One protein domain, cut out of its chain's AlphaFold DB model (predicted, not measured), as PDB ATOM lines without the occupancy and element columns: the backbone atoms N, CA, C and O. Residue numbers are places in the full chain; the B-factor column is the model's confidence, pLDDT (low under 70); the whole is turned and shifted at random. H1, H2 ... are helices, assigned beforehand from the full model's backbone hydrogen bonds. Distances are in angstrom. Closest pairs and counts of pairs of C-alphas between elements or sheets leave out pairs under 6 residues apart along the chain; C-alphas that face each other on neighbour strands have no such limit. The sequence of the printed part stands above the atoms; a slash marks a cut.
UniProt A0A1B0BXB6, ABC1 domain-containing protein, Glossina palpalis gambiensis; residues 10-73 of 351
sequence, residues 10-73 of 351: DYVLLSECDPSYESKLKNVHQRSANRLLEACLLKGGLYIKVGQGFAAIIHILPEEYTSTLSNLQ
ATOM      1  N   ASP A  10     -23.198  37.494  50.681       64.75
ATOM      2  CA  ASP A  10     -22.163  38.370  50.150       64.75
ATOM      3  C   ASP A  10     -22.608  39.211  48.930       64.75
ATOM      4  O   ASP A  10     -22.199  40.363  48.820       64.75
ATOM      5  N   TYR A  11     -23.465  38.688  48.042       72.25
ATOM      6  CA  TYR A  11     -24.000  39.437  46.891       72.25
ATOM      7  C   TYR A  11     -25.230  40.282  47.234       72.25
ATOM      8  O   TYR A  11     -25.504  41.259  46.544       72.25
ATOM      9  N   VAL A  12     -25.977  39.923  48.282       68.25
ATOM     10  CA  VAL A  12     -27.193  40.647  48.706       68.25
ATOM     11  C   VAL A  12     -26.845  42.021  49.283       68.25
ATOM     12  O   VAL A  12     -27.641  42.950  49.207       68.25
ATOM     13  N   LEU A  13     -25.639  42.160  49.832       71.50
ATOM     14  CA  LEU A  13     -25.143  43.398  50.434       71.50
ATOM     15  C   LEU A  13     -24.477  44.350  49.426       71.50
ATOM     16  O   LEU A  13     -23.973  45.403  49.821       71.50
ATOM     17  N   LEU A  14     -24.441  43.994  48.139       75.38
ATOM     18  CA  LEU A  14     -23.879  44.845  47.096       75.38
ATOM     19  C   LEU A  14     -24.944  45.809  46.568       75.38
ATOM     20  O   LEU A  14     -26.048  45.404  46.220       75.38
ATOM     21  N   SER A  15     -24.589  47.090  46.483       77.19
ATOM     22  CA  SER A  15     -25.424  48.130  45.881       77.19
ATOM     23  C   SER A  15     -24.736  48.675  44.637       77.19
ATOM     24  O   SER A  15     -23.634  49.211  44.742       77.19
ATOM     25  N   GLU A  16     -25.388  48.566  43.479       73.44
ATOM     26  CA  GLU A  16     -24.873  49.047  42.185       73.44
ATOM     27  C   GLU A  16     -24.631  50.566  42.163       73.44
ATOM     28  O   GLU A  16     -23.846  51.064  41.361       73.44
ATOM     29  N   CYS A  17     -25.267  51.319  43.067       76.69
ATOM     30  CA  CYS A  17     -25.087  52.766  43.190       76.69
ATOM     31  C   CYS A  17     -23.883  53.169  44.061       76.69
ATOM     32  O   CYS A  17     -23.645  54.360  44.260       76.69
ATOM     33  N   ASP A  18     -23.148  52.208  44.623       80.06
ATOM     34  CA  ASP A  18     -21.971  52.481  45.445       80.06
ATOM     35  C   ASP A  18     -20.746  52.795  44.557       80.06
ATOM     36  O   ASP A  18     -20.387  51.978  43.707       80.06
ATOM     37  N   PRO A  19     -20.026  53.915  44.767       81.31
ATOM     38  CA  PRO A  19     -18.788  54.222  44.040       81.31
ATOM     39  C   PRO A  19     -17.702  53.136  44.143       81.31
ATOM     40  O   PRO A  19     -16.802  53.069  43.311       81.31
ATOM     41  N   SER A  20     -17.770  52.292  45.175       83.12
ATOM     42  CA  SER A  20     -16.868  51.163  45.421       83.12
ATOM     43  C   SER A  20     -17.427  49.804  44.974       83.12
ATOM     44  O   SER A  20     -16.807  48.777  45.257       83.12
ATOM     45  N   TYR A  21     -18.572  49.784  44.279       80.62
ATOM     46  CA  TYR A  21     -19.291  48.572  43.868       80.62
ATOM     47  C   TYR A  21     -18.392  47.554  43.164       80.62
ATOM     48  O   TYR A  21     -18.315  46.414  43.612       80.62
ATOM     49  N   GLU A  22     -17.640  47.975  42.145       81.62
ATOM     50  CA  GLU A  22     -16.744  47.095  41.383       81.62
ATOM     51  C   GLU A  22     -15.701  46.410  42.276       81.62
ATOM     52  O   GLU A  22     -15.484  45.203  42.202       81.62
ATOM     53  N   SER A  23     -15.094  47.159  43.199       84.69
ATOM     54  CA  SER A  23     -14.117  46.607  44.145       84.69
ATOM     55  C   SER A  23     -14.771  45.617  45.115       84.69
ATOM     56  O   SER A  23     -14.242  44.534  45.380       84.69
ATOM     57  N   LYS A  24     -15.964  45.942  45.623       82.31
ATOM     58  CA  LYS A  24     -16.728  45.050  46.503       82.31
ATOM     59  C   LYS A  24     -17.166  43.777  45.777       82.31
ATOM     60  O   LYS A  24     -17.057  42.699  46.357       82.31
ATOM     61  N   LEU A  25     -17.587  43.887  44.519       85.81
ATOM     62  CA  LEU A  25     -17.998  42.768  43.679       85.81
ATOM     63  C   LEU A  25     -16.832  41.804  43.426       85.81
ATOM     64  O   LEU A  25     -16.980  40.609  43.678       85.81
ATOM     65  N   LYS A  26     -15.650  42.319  43.057       88.00
ATOM     66  CA  LYS A  26     -14.426  41.506  42.929       88.00
ATOM     67  C   LYS A  26     -14.084  40.763  44.218       88.00
ATOM     68  O   LYS A  26     -13.848  39.560  44.205       88.00
ATOM     69  N   ASN A  27     -14.150  41.441  45.366       82.75
ATOM     70  CA  ASN A  27     -13.900  40.804  46.662       82.75
ATOM     71  C   ASN A  27     -14.909  39.684  46.974       82.75
ATOM     72  O   ASN A  27     -14.548  38.664  47.562       82.75
ATOM     73  N   VAL A  28     -16.177  39.860  46.598       84.19
ATOM     74  CA  VAL A  28     -17.218  38.832  46.748       84.19
ATOM     75  C   VAL A  28     -16.971  37.649  45.805       84.19
ATOM     76  O   VAL A  28     -17.091  36.495  46.232       84.19
ATOM     77  N   HIS A  29     -16.587  37.915  44.553       88.19
ATOM     78  CA  HIS A  29     -16.174  36.890  43.594       88.19
ATOM     79  C   HIS A  29     -14.993  36.080  44.125       88.19
ATOM     80  O   HIS A  29     -15.079  34.856  44.166       88.19
ATOM     81  N   GLN A  30     -13.958  36.745  44.642       88.31
ATOM     82  CA  GLN A  30     -12.778  36.088  45.195       88.31
ATOM     83  C   GLN A  30     -13.109  35.189  46.390       88.31
ATOM     84  O   GLN A  30     -12.688  34.034  46.431       88.31
ATOM     85  N   ARG A  31     -13.913  35.666  47.351       83.19
ATOM     86  CA  ARG A  31     -14.336  34.833  48.493       83.19
ATOM     87  C   ARG A  31     -15.129  33.607  48.047       83.19
ATOM     88  O   ARG A  31     -14.936  32.517  48.580       83.19
ATOM     89  N   SER A  32     -16.019  33.782  47.076       84.50
ATOM     90  CA  SER A  32     -16.844  32.691  46.554       84.50
ATOM     91  C   SER A  32     -16.011  31.672  45.770       84.50
ATOM     92  O   SER A  32     -16.206  30.470  45.940       84.50
ATOM     93  N   ALA A  33     -15.037  32.137  44.984       86.44
ATOM     94  CA  ALA A  33     -14.082  31.293  44.278       86.44
ATOM     95  C   ALA A  33     -13.222  30.461  45.244       86.44
ATOM     96  O   ALA A  33     -13.055  29.262  45.028       86.44
ATOM     97  N   ASN A  34     -12.750  31.059  46.345       82.50
ATOM     98  CA  ASN A  34     -11.983  30.351  47.376       82.50
ATOM     99  C   ASN A  34     -12.814  29.245  48.047       82.50
ATOM    100  O   ASN A  34     -12.358  28.109  48.140       82.50
ATOM    101  N   ARG A  35     -14.063  29.539  48.438       83.75
ATOM    102  CA  ARG A  35     -14.976  28.532  49.020       83.75
ATOM    103  C   ARG A  35     -15.250  27.380  48.052       83.75
ATOM    104  O   ARG A  35     -15.348  26.228  48.466       83.75
ATOM    105  N   LEU A  36     -15.389  27.683  46.760       84.50
ATOM    106  CA  LEU A  36     -15.586  26.666  45.730       84.50
ATOM    107  C   LEU A  36     -14.335  25.797  45.552       84.50
ATOM    108  O   LEU A  36     -14.457  24.579  45.474       84.50
ATOM    109  N   LEU A  37     -13.145  26.404  45.547       81.69
ATOM    110  CA  LEU A  37     -11.872  25.686  45.520       81.69
ATOM    111  C   LEU A  37     -11.743  24.734  46.719       81.69
ATOM    112  O   LEU A  37     -11.457  23.554  46.527       81.69
ATOM    113  N   GLU A  38     -12.007  25.217  47.934       78.44
ATOM    114  CA  GLU A  38     -11.995  24.401  49.155       78.44
ATOM    115  C   GLU A  38     -12.977  23.231  49.071       78.44
ATOM    116  O   GLU A  38     -12.611  22.095  49.368       78.44
ATOM    117  N   ALA A  39     -14.205  23.476  48.608       75.62
ATOM    118  CA  ALA A  39     -15.199  22.423  48.422       75.62
ATOM    119  C   ALA A  39     -14.734  21.368  47.404       75.62
ATOM    120  O   ALA A  39     -14.912  20.169  47.632       75.62
ATOM    121  N   CYS A  40     -14.106  21.797  46.305       75.31
ATOM    122  CA  CYS A  40     -13.533  20.900  45.306       75.31
ATOM    123  C   CYS A  40     -12.400  20.042  45.880       75.31
ATOM    124  O   CYS A  40     -12.389  18.833  45.654       75.31
ATOM    125  N   LEU A  41     -11.484  20.644  46.644       72.62
ATOM    126  CA  LEU A  41     -10.372  19.941  47.289       72.62
ATOM    127  C   LEU A  41     -10.859  18.954  48.353       72.62
ATOM    128  O   LEU A  41     -10.406  17.814  48.385       72.62
ATOM    129  N   LEU A  42     -11.828  19.361  49.176       65.94
ATOM    130  CA  LEU A  42     -12.373  18.539  50.254       65.94
ATOM    131  C   LEU A  42     -13.163  17.332  49.734       65.94
ATOM    132  O   LEU A  42     -13.160  16.276  50.363       65.94
ATOM    133  N   LYS A  43     -13.870  17.480  48.606       68.31
ATOM    134  CA  LYS A  43     -14.674  16.396  48.020       68.31
ATOM    135  C   LYS A  43     -13.912  15.544  47.004       68.31
ATOM    136  O   LYS A  43     -14.307  14.403  46.779       68.31
ATOM    137  N   GLY A  44     -12.836  16.064  46.414       66.75
ATOM    138  CA  GLY A  44     -11.992  15.329  45.475       66.75
ATOM    139  C   GLY A  44     -12.719  14.875  44.198       66.75
ATOM    140  O   GLY A  44     -13.832  15.309  43.883       66.75
ATOM    141  N   GLY A  45     -12.070  13.988  43.437       69.44
ATOM    142  CA  GLY A  45     -12.668  13.241  42.322       69.44
ATOM    143  C   GLY A  45     -13.459  14.097  41.324       69.44
ATOM    144  O   GLY A  45     -12.911  14.971  40.650       69.44
ATOM    145  N   LEU A  46     -14.770  13.845  41.224       65.25
ATOM    146  CA  LEU A  46     -15.662  14.560  40.303       65.25
ATOM    147  C   LEU A  46     -15.663  16.081  40.537       65.25
ATOM    148  O   LEU A  46     -15.744  16.839  39.573       65.25
ATOM    149  N   TYR A  47     -15.535  16.536  41.784       70.75
ATOM    150  CA  TYR A  47     -15.558  17.963  42.107       70.75
ATOM    151  C   TYR A  47     -14.297  18.682  41.621       70.75
ATOM    152  O   TYR A  47     -14.394  19.806  41.131       70.75
ATOM    153  N   ILE A  48     -13.138  18.016  41.665       70.12
ATOM    154  CA  ILE A  48     -11.902  18.515  41.044       70.12
ATOM    155  C   ILE A  48     -12.107  18.662  39.536       70.12
ATOM    156  O   ILE A  48     -11.800  19.708  38.974       70.12
ATOM    157  N   LYS A  49     -12.709  17.659  38.882       69.81
ATOM    158  CA  LYS A  49     -12.963  17.676  37.433       69.81
ATOM    159  C   LYS A  49     -13.916  18.798  37.009       69.81
ATOM    160  O   LYS A  49     -13.681  19.463  36.002       69.81
ATOM    161  N   VAL A  50     -14.972  19.037  37.786       74.00
ATOM    162  CA  VAL A  50     -15.892  20.165  37.561       74.00
ATOM    163  C   VAL A  50     -15.164  21.501  37.747       74.00
ATOM    164  O   VAL A  50     -15.284  22.383  36.898       74.00
ATOM    165  N   GLY A  51     -14.357  21.635  38.801       80.69
ATOM    166  CA  GLY A  51     -13.566  22.840  39.049       80.69
ATOM    167  C   GLY A  51     -12.514  23.118  37.966       80.69
ATOM    168  O   GLY A  51     -12.362  24.263  37.549       80.69
ATOM    169  N   GLN A  52     -11.862  22.080  37.432       77.56
ATOM    170  CA  GLN A  52     -10.974  22.174  36.263       77.56
ATOM    171  C   GLN A  52     -11.719  22.684  35.022       77.56
ATOM    172  O   GLN A  52     -11.196  23.532  34.297       77.56
ATOM    173  N   GLY A  53     -12.949  22.207  34.804       75.62
ATOM    174  CA  GLY A  53     -13.829  22.703  33.751       75.62
ATOM    175  C   GLY A  53     -14.101  24.198  33.900       75.62
ATOM    176  O   GLY A  53     -13.904  24.947  32.952       75.62
ATOM    177  N   PHE A  54     -14.465  24.655  35.100       81.19
ATOM    178  CA  PHE A  54     -14.687  26.080  35.367       81.19
ATOM    179  C   PHE A  54     -13.430  26.934  35.187       81.19
ATOM    180  O   PHE A  54     -13.518  28.021  34.619       81.19
ATOM    181  N   ALA A  55     -12.257  26.432  35.576       77.19
ATOM    182  CA  ALA A  55     -10.988  27.125  35.358       77.19
ATOM    183  C   ALA A  55     -10.675  27.366  33.865       77.19
ATOM    184  O   ALA A  55      -9.973  28.318  33.533       77.19
ATOM    185  N   ALA A  56     -11.205  26.536  32.958       70.06
ATOM    186  CA  ALA A  56     -11.011  26.677  31.514       70.06
ATOM    187  C   ALA A  56     -11.986  27.671  30.844       70.06
ATOM    188  O   ALA A  56     -11.740  28.103  29.717       70.06
ATOM    189  N   ILE A  57     -13.078  28.070  31.512       75.31
ATOM    190  CA  ILE A  57     -14.099  28.972  30.948       75.31
ATOM    191  C   ILE A  57     -13.735  30.441  31.232       75.31
ATOM    192  O   ILE A  57     -14.438  31.169  31.935       75.31
ATOM    193  N   ILE A  58     -12.629  30.897  30.644       69.88
ATOM    194  CA  ILE A  58     -12.061  32.241  30.861       69.88
ATOM    195  C   ILE A  58     -12.906  33.402  30.307       69.88
ATOM    196  O   ILE A  58     -12.660  34.554  30.643       69.88
ATOM    197  N   HIS A  59     -13.890  33.118  29.450       71.44
ATOM    198  CA  HIS A  59     -14.699  34.144  28.776       71.44
ATOM    199  C   HIS A  59     -16.089  34.363  29.389       71.44
ATOM    200  O   HIS A  59     -16.807  35.253  28.944       71.44
ATOM    201  N   ILE A  60     -16.495  33.542  30.363       75.56
ATOM    202  CA  ILE A  60     -17.842  33.600  30.964       75.56
ATOM    203  C   ILE A  60     -17.760  33.892  32.460       75.56
ATOM    204  O   ILE A  60     -18.588  34.633  32.986       75.56
ATOM    205  N   LEU A  61     -16.785  33.301  33.152       81.12
ATOM    206  CA  LEU A  61     -16.630  33.481  34.590       81.12
ATOM    207  C   LEU A  61     -15.730  34.683  34.908       81.12
ATOM    208  O   LEU A  61     -14.786  34.940  34.157       81.12
ATOM    209  N   PRO A  62     -15.981  35.388  36.030       86.81
ATOM    210  CA  PRO A  62     -15.071  36.415  36.522       86.81
ATOM    211  C   PRO A  62     -13.655  35.866  36.722       86.81
ATOM    212  O   PRO A  62     -13.476  34.694  37.074       86.81
ATOM    213  N   GLU A  63     -12.656  36.726  36.529       87.94
ATOM    214  CA  GLU A  63     -11.232  36.380  36.625       87.94
ATOM    215  C   GLU A  63     -10.881  35.743  37.976       87.94
ATOM    216  O   GLU A  63     -10.069  34.821  38.044       87.94
ATOM    217  N   GLU A  64     -11.540  36.164  39.055       91.69
ATOM    218  CA  GLU A  64     -11.340  35.619  40.395       91.69
ATOM    219  C   GLU A  64     -11.660  34.118  40.457       91.69
ATOM    220  O   GLU A  64     -10.968  33.367  41.140       91.69
ATOM    221  N   TYR A  65     -12.664  33.636  39.717       86.81
ATOM    222  CA  TYR A  65     -12.997  32.209  39.679       86.81
ATOM    223  C   TYR A  65     -11.997  31.412  38.850       86.81
ATOM    224  O   TYR A  65     -11.530  30.363  39.290       86.81
ATOM    225  N   THR A  66     -11.663  31.894  37.655       84.38
ATOM    226  CA  THR A  66     -10.803  31.159  36.718       84.38
ATOM    227  C   THR A  66      -9.366  31.095  37.222       84.38
ATOM    228  O   THR A  66      -8.764  30.020  37.218       84.38
ATOM    229  N   SER A  67      -8.843  32.200  37.762       84.81
ATOM    230  CA  SER A  67      -7.518  32.248  38.392       84.81
ATOM    231  C   SER A  67      -7.438  31.363  39.639       84.81
ATOM    232  O   SER A  67      -6.496  30.584  39.776       84.81
ATOM    233  N   THR A  68      -8.439  31.396  40.520       83.69
ATOM    234  CA  THR A  68      -8.438  30.607  41.764       83.69
ATOM    235  C   THR A  68      -8.579  29.113  41.495       83.69
ATOM    236  O   THR A  68      -7.828  28.309  42.048       83.69
ATOM    237  N   LEU A  69      -9.504  28.722  40.612       81.94
ATOM    238  CA  LEU A  69      -9.730  27.318  40.262       81.94
ATOM    239  C   LEU A  69      -8.632  26.749  39.355       81.94
ATOM    240  O   LEU A  69      -8.535  25.531  39.236       81.94
ATOM    241  N   SER A  70      -7.754  27.581  38.779       79.31
ATOM    242  CA  SER A  70      -6.549  27.097  38.086       79.31
ATOM    243  C   SER A  70      -5.646  26.251  38.994       79.31
ATOM    244  O   SER A  70      -4.936  25.379  38.505       79.31
ATOM    245  N   ASN A  71      -5.735  26.413  40.322       76.19
ATOM    246  CA  ASN A  71      -5.049  25.547  41.286       76.19
ATOM    247  C   ASN A  71      -5.520  24.083  41.235       76.19
ATOM    248  O   ASN A  71      -4.782  23.200  41.663       76.19
ATOM    249  N   LEU A  72      -6.723  23.826  40.712       71.19
ATOM    250  CA  LEU A  72      -7.243  22.477  40.481       71.19
ATOM    251  C   LEU A  72      -6.716  21.861  39.186       71.19
ATOM    252  O   LEU A  72      -6.879  20.659  38.984       71.19
ATOM    253  N   GLN A  73      -6.141  22.661  38.285       68.38
ATOM    254  CA  GLN A  73      -5.525  22.139  37.072       68.38
ATOM    255  C   GLN A  73      -4.245  21.397  37.448       68.38
ATOM    256  O   GLN A  73      -3.432  21.886  38.237       68.38
TER     257      GLN A  73
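What this domain is: This is residues 10 to 73 of the 351 residues of the protein "ABC1 domain-containing protein" of Glossina palpalis gambiensis (UniProt A0A1B0BXB6). One long helix, H1, makes the long axis, and two shorter helices, H2 and H3, fold back and forth beside its later part as a small three-helix bundle; residues 10 to 20 fold back near its first end. The 64 printed residues hold three named helices, in the order H1, H2, H3, and no named strand, and the class is all helix. The whole is only just loose, close to compact, with a radius of gyration of the C-alphas of 12.9 A, and elongated, spanning 41 by 23 by 14 A.

How they stand to each other: H1, residues 21 to 43, H2, residues 45 to 56, and H3, residues 63 to 72, form an up and down bundle, each helix running against the one before it. H1 and H3 touch at a shallow tilt of 17 degrees, the same way; their closest C-alphas, Ala 33 and Tyr 65, are 4.8 A apart. H1 touches H2 with residues 36 to 41 alone, in a helical hairpin at a shallow tilt of 31 degrees, opposite ways; the closest C-alphas, Cys 40 and Tyr 47, are 4.8 A apart. H2 and H3, also a helical hairpin, touch at a steep tilt of 40 degrees, opposite ways; the closest C-alphas, Ala 55 and Thr 66, are 4.3 A apart. In H1 and H2 every O i to N i+4 pair is within hydrogen-bond range; in H3 4 of 6 are.

Where its parts are: H1 begins at C-alpha 21, (-19.291, 48.572, 43.868), and measures 32.8 A from first to last C-alpha. H2 measures 17.3 A. H3 measures 15.0 A and ends at C-alpha 72, (-7.243, 22.477, 40.481).

The domain as a whole: The C-alphas farthest apart, Pro 19 and Gly 45, are 41.5 A apart. The printed part has no cut. The H1 to H2 link is tight and the H2 to H3 link short. Ten residues have pLDDT under 70, among them residues 42 to 46.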